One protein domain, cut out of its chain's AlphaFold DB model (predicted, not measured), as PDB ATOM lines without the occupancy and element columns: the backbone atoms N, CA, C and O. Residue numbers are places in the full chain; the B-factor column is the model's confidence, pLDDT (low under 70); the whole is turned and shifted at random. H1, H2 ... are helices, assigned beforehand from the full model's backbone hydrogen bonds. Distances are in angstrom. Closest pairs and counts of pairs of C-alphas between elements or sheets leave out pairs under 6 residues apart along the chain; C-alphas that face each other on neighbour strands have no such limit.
ATOM      1  N   LEU A 366      -7.982  39.441  35.450       78.25
ATOM      2  CA  LEU A 366      -8.227  39.242  36.880       78.25
ATOM      3  C   LEU A 366      -8.516  37.766  37.178       78.25
ATOM      4  O   LEU A 366      -9.664  37.336  37.165       78.25
ATOM      5  N   GLY A 367      -7.477  36.995  37.505       76.25
ATOM      6  CA  GLY A 367      -7.634  35.613  37.963       76.25
ATOM      7  C   GLY A 367      -8.331  35.535  39.327       76.25
ATOM      8  O   GLY A 367      -7.678  35.644  40.364       76.25
ATOM      9  N   ILE A 368      -9.654  35.339  39.337       76.38
ATOM     10  CA  ILE A 368     -10.470  35.208  40.552       76.38
ATOM     11  C   ILE A 368     -11.389  33.983  40.491       76.38
ATOM     12  O   ILE A 368     -12.154  33.797  39.551       76.38
ATOM     13  N   SER A 369     -11.373  33.165  41.546       73.88
ATOM     14  CA  SER A 369     -12.375  32.112  41.740       73.88
ATOM     15  C   SER A 369     -13.709  32.737  42.159       73.88
ATOM     16  O   SER A 369     -13.864  33.169  43.304       73.88
ATOM     17  N   LEU A 370     -14.663  32.807  41.230       74.25
ATOM     18  CA  LEU A 370     -16.016  33.295  41.496       74.25
ATOM     19  C   LEU A 370     -16.841  32.264  42.288       74.25
ATOM     20  O   LEU A 370     -16.635  31.057  42.179       74.25
ATOM     21  N   ASP A 371     -17.797  32.746  43.087       73.44
ATOM     22  CA  ASP A 371     -18.797  31.903  43.750       73.44
ATOM     23  C   ASP A 371     -20.089  31.937  42.924       73.44
ATOM     24  O   ASP A 371     -20.875  32.885  43.025       73.44
ATOM     25  N   GLU A 372     -20.308  30.890  42.123       71.19
ATOM     26  CA  GLU A 372     -21.492  30.699  41.269       71.19
ATOM     27  C   GLU A 372     -22.820  30.924  42.012       71.19
ATOM     28  O   GLU A 372     -23.810  31.362  41.419       71.19
ATOM     29  N   SER A 373     -22.877  30.674  43.327       69.19
ATOM     30  CA  SER A 373     -24.104  30.894  44.099       69.19
ATOM     31  C   SER A 373     -24.497  32.375  44.203       69.19
ATOM     32  O   SER A 373     -25.675  32.670  44.406       69.19
ATOM     33  N   TYR A 374     -23.555  33.292  43.957       63.56
ATOM     34  CA  TYR A 374     -23.773  34.736  43.845       63.56
ATOM     35  C   TYR A 374     -23.602  35.269  42.414       63.56
ATOM     36  O   TYR A 374     -24.287  36.221  42.049       63.56
ATOM     37  N   THR A 375     -22.743  34.666  41.583       65.94
ATOM     38  CA  THR A 375     -22.487  35.123  40.201       65.94
ATOM     39  C   THR A 375     -23.373  34.471  39.133       65.94
ATOM     40  O   THR A 375     -23.168  34.720  37.955       65.94
ATOM     41  N   ASN A 376     -24.415  33.716  39.505       62.31
ATOM     42  CA  ASN A 376     -25.359  33.046  38.584       62.31
ATOM     43  C   ASN A 376     -26.220  33.957  37.671       62.31
ATOM     44  O   ASN A 376     -27.136  33.455  37.023       62.31
ATOM     45  N   MET A 377     -25.972  35.269  37.645       58.19
ATOM     46  CA  MET A 377     -26.547  36.258  36.713       58.19
ATOM     47  C   MET A 377     -28.079  36.472  36.779       58.19
ATOM     48  O   MET A 377     -28.599  37.358  36.108       58.19
ATOM     49  N   LYS A 378     -28.814  35.763  37.652       58.31
ATOM     50  CA  LYS A 378     -30.292  35.848  37.780       58.31
ATOM     51  C   LYS A 378     -30.807  37.102  38.494       58.31
ATOM     52  O   LYS A 378     -32.014  37.315  38.571       58.31
ATOM     53  N   SER A 379     -29.914  37.927  39.031       52.69
ATOM     54  CA  SER A 379     -30.230  39.231  39.614       52.69
ATOM     55  C   SER A 379     -29.334  40.291  38.983       52.69
ATOM     56  O   SER A 379     -28.114  40.202  39.111       52.69
ATOM     57  N   GLY A 380     -29.934  41.296  38.334       55.56
ATOM     58  CA  GLY A 380     -29.273  42.294  37.472       55.56
ATOM     59  C   GLY A 380     -28.344  43.314  38.152       55.56
ATOM     60  O   GLY A 380     -28.237  44.444  37.686       55.56
ATOM     61  N   LEU A 381     -27.687  42.942  39.251       53.12
ATOM     62  CA  LEU A 381     -26.594  43.685  39.877       53.12
ATOM     63  C   LEU A 381     -25.393  42.748  40.003       53.12
ATOM     64  O   LEU A 381     -25.275  41.985  40.961       53.12
ATOM     65  N   TYR A 382     -24.512  42.793  39.006       57.78
ATOM     66  CA  TYR A 382     -23.301  41.981  38.979       57.78
ATOM     67  C   TYR A 382     -22.298  42.491  40.020       57.78
ATOM     68  O   TYR A 382     -21.624  43.501  39.820       57.78
ATOM     69  N   THR A 383     -22.230  41.809  41.164       58.72
ATOM     70  CA  THR A 383     -21.313  42.140  42.261       58.72
ATOM     71  C   THR A 383     -20.641  40.880  42.797       58.72
ATOM     72  O   THR A 383     -21.153  40.232  43.712       58.72
ATOM     73  N   PHE A 384     -19.471  40.541  42.254       67.56
ATOM     74  CA  PHE A 384     -18.583  39.562  42.879       67.56
ATOM     75  C   PHE A 384     -17.805  40.203  44.039       67.56
ATOM     76  O   PHE A 384     -17.577  41.414  44.070       67.56
ATOM     77  N   ARG A 385     -17.377  39.392  45.014       67.62
ATOM     78  CA  ARG A 385     -16.589  39.858  46.164       67.62
ATOM     79  C   ARG A 385     -15.244  39.144  46.235       67.62
ATOM     80  O   ARG A 385     -15.145  38.059  46.803       67.62
ATOM     81  N   ALA A 386     -14.200  39.809  45.749       73.00
ATOM     82  CA  ALA A 386     -12.825  39.440  46.062       73.00
ATOM     83  C   ALA A 386     -12.550  39.558  47.578       73.00
ATOM     84  O   ALA A 386     -13.136  40.396  48.273       73.00
ATOM     85  N   HIS A 387     -11.643  38.728  48.098       74.62
ATOM     86  CA  HIS A 387     -11.171  38.817  49.478       74.62
ATOM     87  C   HIS A 387      -9.716  38.353  49.594       74.62
ATOM     88  O   HIS A 387      -9.370  37.281  49.111       74.62
ATOM     89  N   GLY A 388      -8.893  39.131  50.297       81.50
ATOM     90  CA  GLY A 388      -7.443  38.942  50.378       81.50
ATOM     91  C   GLY A 388      -6.692  40.070  49.671       81.50
ATOM     92  O   GLY A 388      -7.286  41.083  49.301       81.50
ATOM     93  N   THR A 389      -5.384  39.898  49.509       82.31
ATOM     94  CA  THR A 389      -4.517  40.844  48.795       82.31
ATOM     95  C   THR A 389      -4.490  40.493  47.311       82.31
ATOM     96  O   THR A 389      -4.227  39.342  46.969       82.31
ATOM     97  N   ILE A 390      -4.726  41.469  46.432       84.19
ATOM     98  CA  ILE A 390      -4.507  41.297  44.990       84.19
ATOM     99  C   ILE A 390      -2.994  41.279  44.738       84.19
ATOM    100  O   ILE A 390      -2.281  42.166  45.206       84.19
ATOM    101  N   TYR A 391      -2.515  40.280  44.001       84.19
ATOM    102  CA  TYR A 391      -1.126  40.156  43.564       84.19
ATOM    103  C   TYR A 391      -1.069  40.030  42.040       84.19
ATOM    104  O   TYR A 391      -1.974  39.469  41.423       84.19
ATOM    105  N   HIS A 392       0.002  40.535  41.429       83.94
ATOM    106  CA  HIS A 392       0.256  40.310  40.010       83.94
ATOM    107  C   HIS A 392       0.855  38.914  39.821       83.94
ATOM    108  O   HIS A 392       1.954  38.640  40.301       83.94
ATOM    109  N   ASN A 393       0.137  38.039  39.121       78.44
ATOM    110  CA  ASN A 393       0.695  36.799  38.597       78.44
ATOM    111  C   ASN A 393       1.305  37.091  37.220       78.44
ATOM    112  O   ASN A 393       0.572  37.321  36.262       78.44
ATOM    113  N   VAL A 394       2.635  37.118  37.132       78.31
ATOM    114  CA  VAL A 394       3.355  37.261  35.861       78.31
ATOM    115  C   VAL A 394       3.840  35.877  35.453       78.31
ATOM    116  O   VAL A 394       4.687  35.291  36.127       78.31
ATOM    117  N   HIS A 395       3.282  35.339  34.369       72.62
ATOM    118  CA  HIS A 395       3.707  34.052  33.829       72.62
ATOM    119  C   HIS A 395       5.161  34.108  33.346       72.62
ATOM    120  O   HIS A 395       5.647  35.151  32.903       72.62
ATOM    121  N   SER A 396       5.858  32.973  33.441       71.94
ATOM    122  CA  SER A 396       7.249  32.854  32.998       71.94
ATOM    123  C   SER A 396       7.368  33.147  31.503       71.94
ATOM    124  O   SER A 396       6.554  32.666  30.719       71.94
ATOM    125  N   PHE A 397       8.398  33.894  31.112       70.12
ATOM    126  CA  PHE A 397       8.762  34.116  29.714       70.12
ATOM    127  C   PHE A 397       9.682  32.969  29.277       70.12
ATOM    128  O   PHE A 397      10.895  33.027  29.473       70.12
ATOM    129  N   GLY A 398       9.101  31.873  28.783       69.31
ATOM    130  CA  GLY A 398       9.836  30.672  28.385       69.31
ATOM    131  C   GLY A 398       9.642  30.318  26.904       69.31
ATOM    132  O   GLY A 398       8.573  30.571  26.359       69.31
ATOM    133  N   PRO A 399      10.598  29.625  26.253       66.38
ATOM    134  CA  PRO A 399      10.417  29.115  24.885       66.38
ATOM    135  C   PRO A 399       9.257  28.113  24.714       66.38
ATOM    136  O   PRO A 399       8.941  27.716  23.598       66.38
ATOM    137  N   THR A 400       8.656  27.659  25.819       67.94
ATOM    138  CA  THR A 400       7.556  26.687  25.876       67.94
ATOM    139  C   THR A 400       6.233  27.270  26.384       67.94
ATOM    140  O   THR A 400       5.233  26.552  26.399       67.94
ATOM    141  N   SER A 401       6.189  28.543  26.801       68.38
ATOM    142  CA  SER A 401       4.940  29.234  27.150       68.38
ATOM    143  C   SER A 401       4.314  29.862  25.908       68.38
ATOM    144  O   SER A 401       5.010  30.511  25.128       68.38
ATOM    145  N   ARG A 402       2.994  29.718  25.743       74.75
ATOM    146  CA  ARG A 402       2.236  30.578  24.823       74.75
ATOM    147  C   ARG A 402       2.197  32.006  25.397       74.75
ATOM    148  O   ARG A 402       2.050  32.134  26.613       74.75
ATOM    149  N   PRO A 403       2.378  33.050  24.569       76.38
ATOM    150  CA  PRO A 403       2.382  34.423  25.048       76.38
ATOM    151  C   PRO A 403       0.957  34.950  25.227       76.38
ATOM    152  O   PRO A 403       0.260  35.197  24.249       76.38
ATOM    153  N   ASP A 404       0.563  35.183  26.478       75.50
ATOM    154  CA  ASP A 404      -0.761  35.702  26.842       75.50
ATOM    155  C   ASP A 404      -0.672  37.110  27.474       75.50
ATOM    156  O   ASP A 404       0.274  37.432  28.204       75.50
ATOM    157  N   HIS A 405      -1.689  37.949  27.237       79.06
ATOM    158  CA  HIS A 405      -1.871  39.290  27.827       79.06
ATOM    159  C   HIS A 405      -0.605  40.176  27.765       79.06
ATOM    160  O   HIS A 405      -0.166  40.548  26.682       79.06
ATOM    161  N   LEU A 406       0.019  40.508  28.907       81.56
ATOM    162  CA  LEU A 406       1.283  41.255  28.987       81.56
ATOM    163  C   LEU A 406       2.385  40.687  28.077       81.56
ATOM    164  O   LEU A 406       3.170  41.467  27.543       81.56
ATOM    165  N   GLN A 407       2.465  39.364  27.901       80.69
ATOM    166  CA  GLN A 407       3.529  38.754  27.100       80.69
ATOM    167  C   GLN A 407       3.399  39.110  25.612       80.69
ATOM    168  O   GLN A 407       4.414  39.350  24.964       80.69
ATOM    169  N   LEU A 408       2.176  39.249  25.091       82.94
ATOM    170  CA  LEU A 408       1.913  39.641  23.700       82.94
ATOM    171  C   LEU A 408       2.597  40.966  23.322       82.94
ATOM    172  O   LEU A 408       3.140  41.093  22.232       82.94
ATOM    173  N   TYR A 409       2.705  41.921  24.249       85.12
ATOM    174  CA  TYR A 409       3.396  43.197  24.010       85.12
ATOM    175  C   TYR A 409       4.927  43.091  23.860       85.12
ATOM    176  O   TYR A 409       5.562  44.094  23.540       85.12
ATOM    177  N   PHE A 410       5.511  41.908  24.076       82.62
ATOM    178  CA  PHE A 410       6.927  41.609  23.829       82.62
ATOM    179  C   PHE A 410       7.157  40.642  22.653       82.62
ATOM    180  O   PHE A 410       8.288  40.543  22.191       82.62
ATOM    181  N   TYR A 411       6.118  39.929  22.193       78.25
ATOM    182  CA  TYR A 411       6.198  38.952  21.094       78.25
ATOM    183  C   TYR A 411       5.465  39.393  19.815       78.25
ATOM    184  O   TYR A 411       5.745  38.861  18.751       78.25
ATOM    185  N   ASP A 412       4.556  40.369  19.887       77.88
ATOM    186  CA  ASP A 412       3.965  41.024  18.712       77.88
ATOM    187  C   ASP A 412       4.871  42.174  18.215       77.88
ATOM    188  O   ASP A 412       4.433  43.321  18.077       77.88
ATOM    189  N   ASP A 413       6.155  41.881  17.983       73.25
ATOM    190  CA  ASP A 413       7.034  42.722  17.157       73.25
ATOM    191  C   ASP A 413       6.819  42.454  15.652       73.25
ATOM    192  O   ASP A 413       7.217  43.257  14.801       73.25
ATOM    193  N   ASP A 414       6.127  41.358  15.317       68.44
ATOM    194  CA  ASP A 414       5.812  40.961  13.954       68.44
ATOM    195  C   ASP A 414       4.672  41.803  13.333       68.44
ATOM    196  O   ASP A 414       3.598  41.961  13.919       68.44
ATOM    197  N   PRO A 415       4.820  42.295  12.086       70.31
ATOM    198  CA  PRO A 415       3.759  43.039  11.404       70.31
ATOM    199  C   PRO A 415       2.550  42.165  11.014       70.31
ATOM    200  O   PRO A 415       1.581  42.685  10.462       70.31
ATOM    201  N   GLY A 416       2.603  40.850  11.259       75.75
ATOM    202  CA  GLY A 416       1.483  39.926  11.092       75.75
ATOM    203  C   GLY A 416       0.584  39.797  12.328       75.75
ATOM    204  O   GLY A 416      -0.531  39.290  12.184       75.75
ATOM    205  N   LEU A 417       1.038  40.251  13.508       79.62
ATOM    206  CA  LEU A 417       0.406  40.012  14.814       79.62
ATOM    207  C   LEU A 417       0.071  38.524  15.023       79.62
ATOM    208  O   LEU A 417      -1.023  38.161  15.466       79.62
ATOM    209  N   THR A 418       0.986  37.644  14.612       81.56
ATOM    210  CA  THR A 418       0.733  36.198  14.534       81.56
ATOM    211  C   THR A 418       0.577  35.564  15.913       81.56
ATOM    212  O   THR A 418      -0.254  34.666  16.077       81.56
ATOM    213  N   HIS A 419       1.294  36.075  16.916       80.19
ATOM    214  CA  HIS A 419       1.121  35.669  18.308       80.19
ATOM    215  C   HIS A 419      -0.248  36.103  18.848       80.19
ATOM    216  O   HIS A 419      -0.985  35.257  19.356       80.19
ATOM    217  N   ARG A 420      -0.652  37.365  18.643       82.12
ATOM    218  CA  ARG A 420      -1.987  37.859  19.024       82.12
ATOM    219  C   ARG A 420      -3.126  37.093  18.365       82.12
ATOM    220  O   ARG A 420      -4.054  36.699  19.056       82.12
ATOM    221  N   LYS A 421      -3.052  36.830  17.057       80.75
ATOM    222  CA  LYS A 421      -4.067  36.041  16.334       80.75
ATOM    223  C   LYS A 421      -4.219  34.635  16.919       80.75
ATOM    224  O   LYS A 421      -5.336  34.193  17.161       80.75
ATOM    225  N   ALA A 422      -3.109  33.958  17.220       80.31
ATOM    226  CA  ALA A 422      -3.129  32.629  17.836       80.31
ATOM    227  C   ALA A 422      -3.591  32.631  19.310       80.31
ATOM    228  O   ALA A 422      -4.076  31.613  19.797       80.31
ATOM    229  N   ALA A 423      -3.443  33.754  20.018       75.88
ATOM    230  CA  ALA A 423      -3.986  33.968  21.361       75.88
ATOM    231  C   ALA A 423      -5.421  34.533  21.348       75.88
ATOM    232  O   ALA A 423      -6.011  34.756  22.405       75.88
ATOM    233  N   THR A 424      -5.986  34.840  20.175       72.69
ATOM    234  CA  THR A 424      -7.280  35.520  20.058       72.69
ATOM    235  C   THR A 424      -8.016  35.123  18.776       72.69
ATOM    236  O   THR A 424      -8.361  35.953  17.940       72.69
ATOM    237  N   GLU A 425      -8.326  33.828  18.669       65.00
ATOM    238  CA  GLU A 425      -9.074  33.196  17.561       65.00
ATOM    239  C   GLU A 425     -10.494  33.779  17.334       65.00
ATOM    240  O   GLU A 425     -11.183  33.396  16.395       65.00
ATOM    241  N   GLN A 426     -10.937  34.703  18.195       62.59
ATOM    242  CA  GLN A 426     -12.250  35.355  18.194       62.59
ATOM    243  C   GLN A 426     -12.249  36.769  17.559       62.59
ATOM    244  O   GLN A 426     -13.292  37.421  17.544       62.59
ATOM    245  N   LEU A 427     -11.100  37.270  17.073       58.97
ATOM    246  CA  LEU A 427     -10.942  38.638  16.531       58.97
ATOM    247  C   LEU A 427     -10.931  38.768  14.993       58.97
ATOM    248  O   LEU A 427     -10.953  39.905  14.513       58.97
ATOM    249  N   ASP A 428     -10.862  37.660  14.246       50.66
ATOM    250  CA  ASP A 428     -10.697  37.626  12.775       50.66
ATOM    251  C   ASP A 428     -12.022  37.476  11.995       50.66
ATOM    252  O   ASP A 428     -12.906  36.715  12.451       50.66
TER     253      ASP A 428
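This is residues 366 to 428 of the 428 residues of an uncharacterized protein of Triticum turgidum subsp. durum (UniProt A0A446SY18). With little regular structure, this is a long, open loop, residues 376 to 404, strung between the short helix H1 at one end and the small pair H2 and H3 at the other. Residues 376 to 381 stick out. The 63 printed residues have three named helices, in the order H1, H2, H3, and no named strand; the class is all helix, with only 16 residues in them. The whole is extended and flat, radius of gyration of the C-alphas 16.6 A, spans 44 by 30 by 16 A.

H2, residues 405 to 411, and H3, residues 418 to 422, only just touch, with 3 pairs of C-alphas within 8 A; the closest are those of Leu 408 and Arg 420, 6.3 A. H1, residues 372 to 375, is apart from both. Every O i to N i+4 pair is within hydrogen-bond range in H3, 1 of 3 in H2, where 4 of 4 O i to N i+3 pairs are; H1 is too short for an O i to N i+4 pair.

H2 measures 10.5 A from C-alpha 405 at (-1.871, 39.290, 27.827), H3 6.2 A to C-alpha 422 at (-3.129, 32.629, 17.836), H1 4.7 A.

The C-alphas of Ser 373 and Pro 415, the two farthest apart, are 44.6 A apart. The printed part has no cut. H1 to H2 is a long link, H2 to H3 short. Mean pLDDT of the printed part is 72.3; residues 373 to 385, 398 to 401, 414 and 425 to 428 are under 70.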